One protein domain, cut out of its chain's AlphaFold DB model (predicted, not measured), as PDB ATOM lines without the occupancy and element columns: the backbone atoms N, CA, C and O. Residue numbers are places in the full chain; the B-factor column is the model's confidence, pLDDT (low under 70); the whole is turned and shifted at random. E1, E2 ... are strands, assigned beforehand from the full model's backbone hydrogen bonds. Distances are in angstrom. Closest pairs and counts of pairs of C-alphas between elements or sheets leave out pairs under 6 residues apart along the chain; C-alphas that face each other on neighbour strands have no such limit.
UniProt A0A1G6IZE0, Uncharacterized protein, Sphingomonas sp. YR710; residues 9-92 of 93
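This is residues 9 to 92 of the 93 residues of an uncharacterized protein of Sphingomonas sp. YR710 (UniProt A0A1G6IZE0). With little regular structure, this is a loose rod with a two-strand hairpin toward each end, E3 and E4 at one and E1 and E2 at the other. Long loops, residues 9 to 42 and 59 to 75, lie beside E1 and E2 and in the middle, where residues 33 to 34 pair antiparallel with 67 to 68. The 84 printed residues, all strand by class with 25 in named strands, span 51 by 25 by 18 A; the radius of gyration of the C-alphas is 15.2 A.

E3, residues 76 to 82, and E4, residues 85 to 91, form an antiparallel hairpin at 145 degrees; N 87 and O 80 are 2.8 A apart. E1, residues 43 to 48, and E2, residues 54 to 58, form another at 150 degrees, with N 46 and O 55 2.7 A apart. E2 and E3 are apart.

E3 measures 16.6 A and E4 17.1 A; E1 measures 13.1 A and E2 12.8 A. C-alpha 43 is at (6.743, -27.806, 33.072), C-alpha 91 at (16.447, -9.362, 33.637).

The farthest C-alphas, of Val 50 and Gln 83, are 51.7 A apart. The printed part has no cut. The link E2 to E3 is long. Residues 25 to 31, 75 to 80 and 85 to 92 have pLDDT under 70.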
ATOM      1  N   HIS A   9      -2.086 -39.248  39.437       88.44
ATOM      2  CA  HIS A   9      -1.410 -38.162  40.139       88.44
ATOM      3  C   HIS A   9       0.099 -38.367  40.080       88.44
ATOM      4  O   HIS A   9       0.598 -39.432  40.449       88.44
ATOM      5  N   ILE A  10       0.802 -37.333  39.642       87.56
ATOM      6  CA  ILE A  10       2.250 -37.322  39.507       87.56
ATOM      7  C   ILE A  10       2.833 -36.581  40.705       87.56
ATOM      8  O   ILE A  10       2.391 -35.490  41.061       87.56
ATOM      9  N   VAL A  11       3.826 -37.180  41.356       83.25
ATOM     10  CA  VAL A  11       4.386 -36.615  42.597       83.25
ATOM     11  C   VAL A  11       5.477 -35.580  42.306       83.25
ATOM     12  O   VAL A  11       5.718 -34.685  43.119       83.25
ATOM     13  N   GLY A  12       6.133 -35.675  41.147       80.00
ATOM     14  CA  GLY A  12       7.197 -34.757  40.766       80.00
ATOM     15  C   GLY A  12       7.727 -34.960  39.344       80.00
ATOM     16  O   GLY A  12       7.334 -35.901  38.658       80.00
ATOM     17  N   PRO A  13       8.664 -34.100  38.912       79.25
ATOM     18  CA  PRO A  13       9.219 -34.094  37.556       79.25
ATOM     19  C   PRO A  13      10.057 -35.336  37.202       79.25
ATOM     20  O   PRO A  13      10.331 -35.554  36.027       79.25
ATOM     21  N   ASP A  14      10.432 -36.145  38.198       81.75
ATOM     22  CA  ASP A  14      11.182 -37.398  38.023       81.75
ATOM     23  C   ASP A  14      10.275 -38.626  37.790       81.75
ATOM     24  O   ASP A  14      10.767 -39.745  37.623       81.75
ATOM     25  N   ASP A  15       8.949 -38.455  37.825       86.75
ATOM     26  CA  ASP A  15       7.993 -39.539  37.589       86.75
ATOM     27  C   ASP A  15       7.974 -39.961  36.109       86.75
ATOM     28  O   ASP A  15       8.231 -39.162  35.205       86.75
ATOM     29  N   LEU A  16       7.605 -41.215  35.845       83.62
ATOM     30  CA  LEU A  16       7.638 -41.819  34.513       83.62
ATOM     31  C   LEU A  16       6.783 -41.049  33.498       83.62
ATOM     32  O   LEU A  16       7.177 -40.918  32.344       83.62
ATOM     33  N   HIS A  17       5.634 -40.535  33.941       85.31
ATOM     34  CA  HIS A  17       4.675 -39.812  33.099       85.31
ATOM     35  C   HIS A  17       4.745 -38.290  33.279       85.31
ATOM     36  O   HIS A  17       3.915 -37.557  32.732       85.31
ATOM     37  N   ALA A  18       5.734 -37.788  34.027       86.88
ATOM     38  CA  ALA A  18       5.853 -36.366  34.333       86.88
ATOM     39  C   ALA A  18       6.059 -35.501  33.085       86.88
ATOM     40  O   ALA A  18       5.664 -34.341  33.078       86.88
ATOM     41  N   LEU A  19       6.659 -36.049  32.028       87.38
ATOM     42  CA  LEU A  19       7.006 -35.305  30.813       87.38
ATOM     43  C   LEU A  19       6.239 -35.791  29.574       87.38
ATOM     44  O   LEU A  19       6.483 -35.311  28.465       87.38
ATOM     45  N   ASP A  20       5.301 -36.725  29.750       87.06
ATOM     46  CA  ASP A  20       4.509 -37.278  28.653       87.06
ATOM     47  C   ASP A  20       3.687 -36.182  27.972       87.06
ATOM     48  O   ASP A  20       2.955 -35.432  28.615       87.06
ATOM     49  N   ASN A  21       3.801 -36.110  26.644       83.56
ATOM     50  CA  ASN A  21       3.144 -35.115  25.789       83.56
ATOM     51  C   ASN A  21       3.493 -33.642  26.092       83.56
ATOM     52  O   ASN A  21       2.862 -32.748  25.524       83.56
ATOM     53  N   ILE A  22       4.518 -33.369  26.905       85.25
ATOM     54  CA  ILE A  22       5.013 -32.009  27.142       85.25
ATOM     55  C   ILE A  22       6.104 -31.694  26.126       85.25
ATOM     56  O   ILE A  22       7.194 -32.272  26.143       85.25
ATOM     57  N   ALA A  23       5.818 -30.749  25.236       81.81
ATOM     58  CA  ALA A  23       6.800 -30.282  24.272       81.81
ATOM     59  C   ALA A  23       7.926 -29.522  24.984       81.81
ATOM     60  O   ALA A  23       7.687 -28.699  25.862       81.81
ATOM     61  N   THR A  24       9.169 -29.741  24.564       79.31
ATOM     62  CA  THR A  24      10.261 -28.867  24.993       79.31
ATOM     63  C   THR A  24      10.133 -27.515  24.284       79.31
ATOM     64  O   THR A  24      10.100 -27.512  23.047       79.31
ATOM     65  N   PRO A  25      10.095 -26.378  25.003       69.31
ATOM     66  CA  PRO A  25      10.066 -25.057  24.390       69.31
ATOM     67  C   PRO A  25      11.226 -24.852  23.409       69.31
ATOM     68  O   PRO A  25      12.338 -25.359  23.599       69.31
ATOM     69  N   ASN A  26      10.955 -24.089  22.345       64.31
ATOM     70  CA  ASN A  26      11.961 -23.744  21.347       64.31
ATOM     71  C   ASN A  26      13.113 -22.974  22.003       64.31
ATOM     72  O   ASN A  26      12.920 -22.011  22.739       64.31
ATOM     73  N   ARG A  27      14.324 -23.445  21.719       65.62
ATOM     74  CA  ARG A  27      15.577 -23.040  22.353       65.62
ATOM     75  C   ARG A  27      15.927 -21.566  22.071       65.62
ATOM     76  O   ARG A  27      15.929 -21.186  20.898       65.62
ATOM     77  N   PRO A  28      16.343 -20.773  23.070       59.62
ATOM     78  CA  PRO A  28      17.108 -19.557  22.826       59.62
ATOM     79  C   PRO A  28      18.585 -19.857  22.494       59.62
ATOM     80  O   PRO A  28      19.136 -20.934  22.735       59.62
ATOM     81  N   SER A  29      19.243 -18.917  21.823       53.50
ATOM     82  CA  SER A  29      20.618 -19.068  21.339       53.50
ATOM     83  C   SER A  29      21.678 -18.697  22.389       53.50
ATOM     84  O   SER A  29      21.719 -17.559  22.833       53.50
ATOM     85  N   PHE A  30      22.617 -19.634  22.601       54.00
ATOM     86  CA  PHE A  30      23.963 -19.522  23.207       54.00
ATOM     87  C   PHE A  30      24.076 -19.314  24.737       54.00
ATOM     88  O   PHE A  30      23.527 -18.384  25.304       54.00
ATOM     89  N   GLY A  31      24.886 -20.160  25.397       60.03
ATOM     90  CA  GLY A  31      25.260 -20.036  26.823       60.03
ATOM     91  C   GLY A  31      24.373 -20.782  27.830       60.03
ATOM     92  O   GLY A  31      24.699 -20.837  29.013       60.03
ATOM     93  N   GLU A  32      23.290 -21.401  27.371       70.56
ATOM     94  CA  GLU A  32      22.243 -21.935  28.245       70.56
ATOM     95  C   GLU A  32      22.439 -23.414  28.589       70.56
ATOM     96  O   GLU A  32      22.764 -24.247  27.732       70.56
ATOM     97  N   ARG A  33      22.183 -23.759  29.854       81.94
ATOM     98  CA  ARG A  33      22.106 -25.146  30.333       81.94
ATOM     99  C   ARG A  33      20.644 -25.518  30.543       81.94
ATOM    100  O   ARG A  33      19.870 -24.711  31.050       81.94
ATOM    101  N   LYS A  34      20.265 -26.748  30.190       85.50
ATOM    102  CA  LYS A  34      18.939 -27.279  30.538       85.50
ATOM    103  C   LYS A  34      18.758 -27.239  32.052       85.50
ATOM    104  O   LYS A  34      19.708 -27.513  32.790       85.50
ATOM    105  N   CYS A  35      17.542 -26.943  32.502       85.88
ATOM    106  CA  CYS A  35      17.188 -27.139  33.897       85.88
ATOM    107  C   CYS A  35      17.448 -28.611  34.270       85.88
ATOM    108  O   CYS A  35      16.986 -29.501  33.550       85.88
ATOM    109  N   PRO A  36      18.180 -28.893  35.361       85.38
ATOM    110  CA  PRO A  36      18.477 -30.264  35.762       85.38
ATOM    111  C   PRO A  36      17.243 -31.008  36.286       85.38
ATOM    112  O   PRO A  36      17.258 -32.229  36.270       85.38
ATOM    113  N   MET A  37      16.202 -30.285  36.721       86.56
ATOM    114  CA  MET A  37      14.964 -30.856  37.259       86.56
ATOM    115  C   MET A  37      13.972 -31.240  36.154       86.56
ATOM    116  O   MET A  37      13.488 -32.355  36.128       86.56
ATOM    117  N   CYS A  38      13.644 -30.321  35.241       87.19
ATOM    118  CA  CYS A  38      12.656 -30.590  34.184       87.19
ATOM    119  C   CYS A  38      13.291 -30.911  32.826       87.19
ATOM    120  O   CYS A  38      12.604 -30.901  31.814       87.19
ATOM    121  N   HIS A  39      14.612 -31.093  32.757       86.50
ATOM    122  CA  HIS A  39      15.353 -31.472  31.545       86.50
ATOM    123  C   HIS A  39      15.123 -30.604  30.290       86.50
ATOM    124  O   HIS A  39      15.387 -31.040  29.161       86.50
ATOM    125  N   GLY A  40      14.703 -29.349  30.468       85.00
ATOM    126  CA  GLY A  40      14.399 -28.442  29.361       85.00
ATOM    127  C   GLY A  40      12.915 -28.277  29.045       85.00
ATOM    128  O   GLY A  40      12.617 -27.505  28.143       85.00
ATOM    129  N   HIS A  41      12.011 -28.970  29.743       87.81
ATOM    130  CA  HIS A  41      10.569 -28.912  29.476       87.81
ATOM    131  C   HIS A  41       9.898 -27.668  30.068       87.81
ATOM    132  O   HIS A  41       8.897 -27.209  29.540       87.81
ATOM    133  N   GLY A  42      10.444 -27.098  31.144       87.81
ATOM    134  CA  GLY A  42       9.866 -25.935  31.830       87.81
ATOM    135  C   GLY A  42       8.673 -26.286  32.716       87.81
ATOM    136  O   GLY A  42       8.514 -25.699  33.779       87.81
ATOM    137  N   GLU A  43       7.913 -27.308  32.356       90.94
ATOM    138  CA  GLU A  43       6.743 -27.806  33.072       90.94
ATOM    139  C   GLU A  43       6.760 -29.338  33.183       90.94
ATOM    140  O   GLU A  43       7.582 -30.011  32.555       90.94
ATOM    141  N   TRP A  44       5.889 -29.873  34.035       91.38
ATOM    142  CA  TRP A  44       5.659 -31.305  34.227       91.38
ATOM    143  C   TRP A  44       4.172 -31.565  34.512       91.38
ATOM    144  O   TRP A  44       3.471 -30.685  35.014       91.38
ATOM    145  N   ASN A  45       3.675 -32.751  34.171       91.81
ATOM    146  CA  ASN A  45       2.305 -33.178  34.437       91.81
ATOM    147  C   ASN A  45       2.143 -33.389  35.941       91.81
ATOM    148  O   ASN A  45       2.875 -34.182  36.507       91.81
ATOM    149  N   ASP A  46       1.183 -32.719  36.566       91.12
ATOM    150  CA  ASP A  46       0.728 -32.954  37.942       91.12
ATOM    151  C   ASP A  46      -0.389 -34.009  37.987       91.12
ATOM    152  O   ASP A  46      -0.475 -34.827  38.901       91.12
ATOM    153  N   GLU A  47      -1.224 -34.020  36.947       90.69
ATOM    154  CA  GLU A  47      -2.247 -35.034  36.718       90.69
ATOM    155  C   GLU A  47      -2.217 -35.452  35.252       90.69
ATOM    156  O   GLU A  47      -2.204 -34.596  34.368       90.69
ATOM    157  N   TYR A  48      -2.242 -36.757  34.984       86.81
ATOM    158  CA  TYR A  48      -2.248 -37.303  33.630       86.81
ATOM    159  C   TYR A  48      -3.427 -38.254  33.416       86.81
ATOM    160  O   TYR A  48      -3.665 -39.176  34.200       86.81
ATOM    161  N   PHE A  49      -4.154 -38.057  32.321       85.69
ATOM    162  CA  PHE A  49      -5.241 -38.924  31.889       85.69
ATOM    163  C   PHE A  49      -4.784 -39.757  30.693       85.69
ATOM    164  O   PHE A  49      -4.154 -39.256  29.764       85.69
ATOM    165  N   VAL A  50      -5.195 -41.027  30.644       79.75
ATOM    166  CA  VAL A  50      -4.886 -41.940  29.522       79.75
ATOM    167  C   VAL A  50      -5.414 -41.454  28.165       79.75
ATOM    168  O   VAL A  50      -4.980 -41.938  27.123       79.75
ATOM    169  N   SER A  51      -6.344 -40.496  28.165       81.06
ATOM    170  CA  SER A  51      -6.846 -39.810  26.971       81.06
ATOM    171  C   SER A  51      -5.849 -38.809  26.366       81.06
ATOM    172  O   SER A  51      -6.119 -38.265  25.296       81.06
ATOM    173  N   GLY A  52      -4.721 -38.554  27.039       76.38
ATOM    174  CA  GLY A  52      -3.718 -37.557  26.661       76.38
ATOM    175  C   GLY A  52      -3.982 -36.162  27.234       76.38
ATOM    176  O   GLY A  52      -3.236 -35.232  26.936       76.38
ATOM    177  N   ARG A  53      -5.032 -35.989  28.048       82.12
ATOM    178  CA  ARG A  53      -5.236 -34.761  28.832       82.12
ATOM    179  C   ARG A  53      -4.295 -34.752  30.031       82.12
ATOM    180  O   ARG A  53      -4.073 -35.794  30.639       82.12
ATOM    181  N   ALA A  54      -3.804 -33.577  30.403       87.31
ATOM    182  CA  ALA A  54      -2.992 -33.413  31.597       87.31
ATOM    183  C   ALA A  54      -3.215 -32.043  32.242       87.31
ATOM    184  O   ALA A  54      -3.532 -31.068  31.554       87.31
ATOM    185  N   ILE A  55      -3.040 -31.981  33.559       89.38
ATOM    186  CA  ILE A  55      -2.837 -30.728  34.285       89.38
ATOM    187  C   ILE A  55      -1.335 -30.586  34.464       89.38
ATOM    188  O   ILE A  55      -0.705 -31.468  35.038       89.38
ATOM    189  N   VAL A  56      -0.765 -29.493  33.969       91.25
ATOM    190  CA  VAL A  56       0.671 -29.218  34.061       91.25
ATOM    191  C   VAL A  56       0.965 -28.211  35.166       91.25
ATOM    192  O   VAL A  56       0.165 -27.315  35.453       91.25
ATOM    193  N   LYS A  57       2.139 -28.342  35.778       91.25
ATOM    194  CA  LYS A  57       2.715 -27.375  36.712       91.25
ATOM    195  C   LYS A  57       4.041 -26.866  36.175       91.25
ATOM    196  O   LYS A  57       4.866 -27.628  35.674       91.25
ATOM    197  N   ALA A  58       4.277 -25.570  36.357       89.75
ATOM    198  CA  ALA A  58       5.581 -24.982  36.096       89.75
ATOM    199  C   ALA A  58       6.642 -25.617  37.012       89.75
ATOM    200  O   ALA A  58       6.414 -25.871  38.197       89.75
ATOM    201  N   CYS A  59       7.824 -25.866  36.458       87.81
ATOM    202  CA  CYS A  59       8.982 -26.326  37.206       87.81
ATOM    203  C   CYS A  59       9.395 -25.242  38.215       87.81
ATOM    204  O   CYS A  59       9.709 -24.132  37.789       87.81
ATOM    205  N   PRO A  60       9.477 -25.536  39.524       85.00
ATOM    206  CA  PRO A  60       9.828 -24.531  40.527       85.00
ATOM    207  C   PRO A  60      11.297 -24.085  40.457       85.00
ATOM    208  O   PRO A  60      11.634 -23.023  40.957       85.00
ATOM    209  N   THR A  61      12.190 -24.871  39.843       84.25
ATOM    210  CA  THR A  61      13.617 -24.512  39.722       84.25
ATOM    211  C   THR A  61      13.885 -23.512  38.607       84.25
ATOM    212  O   THR A  61      14.715 -22.618  38.751       84.25
ATOM    213  N   CYS A  62      13.235 -23.693  37.462       83.25
ATOM    214  CA  CYS A  62      13.420 -22.821  36.305       83.25
ATOM    215  C   CYS A  62      12.186 -21.979  36.008       83.25
ATOM    216  O   CYS A  62      12.126 -21.427  34.927       83.25
ATOM    217  N   GLU A  63      11.208 -21.929  36.908       84.00
ATOM    218  CA  GLU A  63      10.012 -21.081  36.824       84.00
ATOM    219  C   GLU A  63       9.266 -21.146  35.480       84.00
ATOM    220  O   GLU A  63       8.780 -20.144  34.968       84.00
ATOM    221  N   GLY A  64       9.192 -22.329  34.866       84.00
ATOM    222  CA  GLY A  64       8.555 -22.484  33.551       84.00
ATOM    223  C   GLY A  64       9.474 -22.248  32.349       84.00
ATOM    224  O   GLY A  64       9.111 -22.612  31.235       84.00
ATOM    225  N   PHE A  65      10.680 -21.702  32.536       81.19
ATOM    226  CA  PHE A  65      11.585 -21.363  31.431       81.19
ATOM    227  C   PHE A  65      12.242 -22.585  30.776       81.19
ATOM    228  O   PHE A  65      12.657 -22.518  29.624       81.19
ATOM    229  N   GLY A  66      12.408 -23.693  31.503       84.81
ATOM    230  CA  GLY A  66      13.088 -24.909  31.034       84.81
ATOM    231  C   GLY A  66      14.619 -24.814  30.992       84.81
ATOM    232  O   GLY A  66      15.307 -25.833  31.081       84.81
ATOM    233  N   TRP A  67      15.177 -23.604  30.936       83.19
ATOM    234  CA  TRP A  67      16.606 -23.346  30.741       83.19
ATOM    235  C   TRP A  67      17.169 -22.389  31.802       83.19
ATOM    236  O   TRP A  67      16.447 -21.594  32.397       83.19
ATOM    237  N   LEU A  68      18.479 -22.485  32.046       80.19
ATOM    238  CA  LEU A  68      19.254 -21.647  32.966       80.19
ATOM    239  C   LEU A  68      20.342 -20.917  32.164       80.19
ATOM    240  O   LEU A  68      21.143 -21.568  31.484       80.19
ATOM    241  N   VAL A  69      20.381 -19.586  32.247       77.25
ATOM    242  CA  VAL A  69      21.114 -18.724  31.296       77.25
ATOM    243  C   VAL A  69      22.355 -18.076  31.924       77.25
ATOM    244  O   VAL A  69      23.368 -17.916  31.248       77.25
ATOM    245  N   HIS A  70      22.345 -17.756  33.225       73.94
ATOM    246  CA  HIS A  70      23.463 -17.054  33.872       73.94
ATOM    247  C   HIS A  70      23.774 -17.626  35.256       73.94
ATOM    248  O   HIS A  70      22.906 -17.657  36.117       73.94
ATOM    249  N   ASN A  71      25.003 -18.104  35.487       73.44
ATOM    250  CA  ASN A  71      25.463 -18.644  36.780       73.44
ATOM    251  C   ASN A  71      24.541 -19.693  37.444       73.44
ATOM    252  O   ASN A  71      24.626 -19.923  38.642       73.44
ATOM    253  N   GLY A  72      23.696 -20.386  36.671       70.50
ATOM    254  CA  GLY A  72      22.725 -21.349  37.215       70.50
ATOM    255  C   GLY A  72      21.357 -20.761  37.565       70.50
ATOM    256  O   GLY A  72      20.517 -21.500  38.061       70.50
ATOM    257  N   HIS A  73      21.113 -19.491  37.251       71.00
ATOM    258  CA  HIS A  73      19.826 -18.822  37.400       71.00
ATOM    259  C   HIS A  73      19.072 -18.764  36.066       71.00
ATOM    260  O   HIS A  73      19.676 -18.686  34.983       71.00
ATOM    261  N   HIS A  74      17.743 -18.817  36.158       70.06
ATOM    262  CA  HIS A  74      16.865 -18.404  35.070       70.06
ATOM    263  C   HIS A  74      17.087 -16.909  34.828       70.06
ATOM    264  O   HIS A  74      17.303 -16.141  35.763       70.06
ATOM    265  N   VAL A  75      17.099 -16.496  33.567       68.88
ATOM    266  CA  VAL A  75      17.141 -15.077  33.235       68.88
ATOM    267  C   VAL A  75      16.073 -14.839  32.199       68.88
ATOM    268  O   VAL A  75      16.041 -15.514  31.167       68.88
ATOM    269  N   ARG A  76      15.183 -13.893  32.480       63.62
ATOM    270  CA  ARG A  76      14.156 -13.512  31.524       63.62
ATOM    271  C   ARG A  76      14.807 -12.603  30.493       63.62
ATOM    272  O   ARG A  76      15.297 -11.528  30.831       63.62
ATOM    273  N   ILE A  77      14.844 -13.054  29.242       60.97
ATOM    274  CA  ILE A  77      15.206 -12.182  28.127       60.97
ATOM    275  C   ILE A  77      13.950 -11.397  27.781       60.97
ATOM    276  O   ILE A  77      12.974 -11.971  27.299       60.97
ATOM    277  N   ASP A  78      13.971 -10.100  28.058       59.69
ATOM    278  CA  ASP A  78      12.915  -9.192  27.630       59.69
ATOM    279  C   ASP A  78      13.423  -8.298  26.497       59.69
ATOM    280  O   ASP A  78      14.619  -7.994  26.406       59.69
ATOM    281  N   ILE A  79      12.513  -7.884  25.619       64.19
ATOM    282  CA  ILE A  79      12.802  -6.865  24.613       64.19
ATOM    283  C   ILE A  79      12.440  -5.527  25.238       64.19
ATOM    284  O   ILE A  79      11.292  -5.088  25.215       64.19
ATOM    285  N   MET A  80      13.447  -4.859  25.785       66.94
ATOM    286  CA  MET A  80      13.294  -3.491  26.254       66.94
ATOM    287  C   MET A  80      13.547  -2.520  25.107       66.94
ATOM    288  O   MET A  80      14.467  -2.689  24.307       66.94
ATOM    289  N   LEU A  81      12.752  -1.457  25.043       72.94
ATOM    290  CA  LEU A  81      13.013  -0.346  24.137       72.94
ATOM    291  C   LEU A  81      13.957   0.645  24.823       72.94
ATOM    292  O   LEU A  81      13.529   1.456  25.643       72.94
ATOM    293  N   ILE A  82      15.240   0.606  24.464       73.94
ATOM    294  CA  ILE A  82      16.223   1.607  24.896       73.94
ATOM    295  C   ILE A  82      16.317   2.656  23.790       73.94
ATOM    296  O   ILE A  82      16.683   2.344  22.661       73.94
ATOM    297  N   GLN A  83      15.928   3.899  24.098       85.81
ATOM    298  CA  GLN A  83      15.875   5.007  23.127       85.81
ATOM    299  C   GLN A  83      15.047   4.685  21.864       85.81
ATOM    300  O   GLN A  83      15.365   5.128  20.764       85.81
ATOM    301  N   GLY A  84      13.977   3.898  22.022       80.50
ATOM    302  CA  GLY A  84      13.099   3.492  20.919       80.50
ATOM    303  C   GLY A  84      13.623   2.330  20.068       80.50
ATOM    304  O   GLY A  84      12.966   1.961  19.099       80.50
ATOM    305  N   LEU A  85      14.766   1.733  20.423       68.25
ATOM    306  CA  LEU A  85      15.344   0.587  19.721       68.25
ATOM    307  C   LEU A  85      15.210  -0.699  20.550       68.25
ATOM    308  O   LEU A  85      15.519  -0.677  21.748       68.25
ATOM    309  N   PRO A  86      14.800  -1.824  19.932       60.09
ATOM    310  CA  PRO A  86      14.673  -3.097  20.627       60.09
ATOM    311  C   PRO A  86      16.049  -3.591  21.076       60.09
ATOM    312  O   PRO A  86      16.944  -3.812  20.261       60.09
ATOM    313  N   HIS A  87      16.201  -3.768  22.381       57.12
ATOM    314  CA  HIS A  87      17.359  -4.377  23.013       57.12
ATOM    315  C   HIS A  87      16.908  -5.610  23.779       57.12
ATOM    316  O   HIS A  87      15.936  -5.571  24.529       57.12
ATOM    317  N   TRP A  88      17.639  -6.703  23.599       60.28
ATOM    318  CA  TRP A  88      17.514  -7.866  24.461       60.28
ATOM    319  C   TRP A  88      18.191  -7.527  25.791       60.28
ATOM    320  O   TRP A  88      19.382  -7.220  25.836       60.28
ATOM    321  N   ALA A  89      17.420  -7.531  26.868       58.00
ATOM    322  CA  ALA A  89      17.924  -7.313  28.211       58.00
ATOM    323  C   ALA A  89      17.743  -8.594  29.022       58.00
ATOM    324  O   ALA A  89      16.673  -9.198  29.040       58.00
ATOM    325  N   LEU A  90      18.822  -8.998  29.685       61.19
ATOM    326  CA  LEU A  90      18.815 -10.041  30.698       61.19
ATOM    327  C   LEU A  90      18.259  -9.418  31.984       61.19
ATOM    328  O   LEU A  90      18.952  -8.628  32.626       61.19
ATOM    329  N   ILE A  91      17.013  -9.735  32.337       59.09
ATOM    330  CA  ILE A  91      16.447  -9.362  33.637       59.09
ATOM    331  C   ILE A  91      16.899 -10.412  34.648       59.09
ATOM    332  O   ILE A  91      16.413 -11.544  34.634       59.09
ATOM    333  N   ILE A  92      17.870 -10.032  35.477       56.47
ATOM    334  CA  ILE A  92      18.279 -10.778  36.666       56.47
ATOM    335  C   ILE A  92      17.440 -10.204  37.811       56.47
ATOM    336  O   ILE A  92      17.659  -9.049  38.182       56.47
TER     337      ILE A  92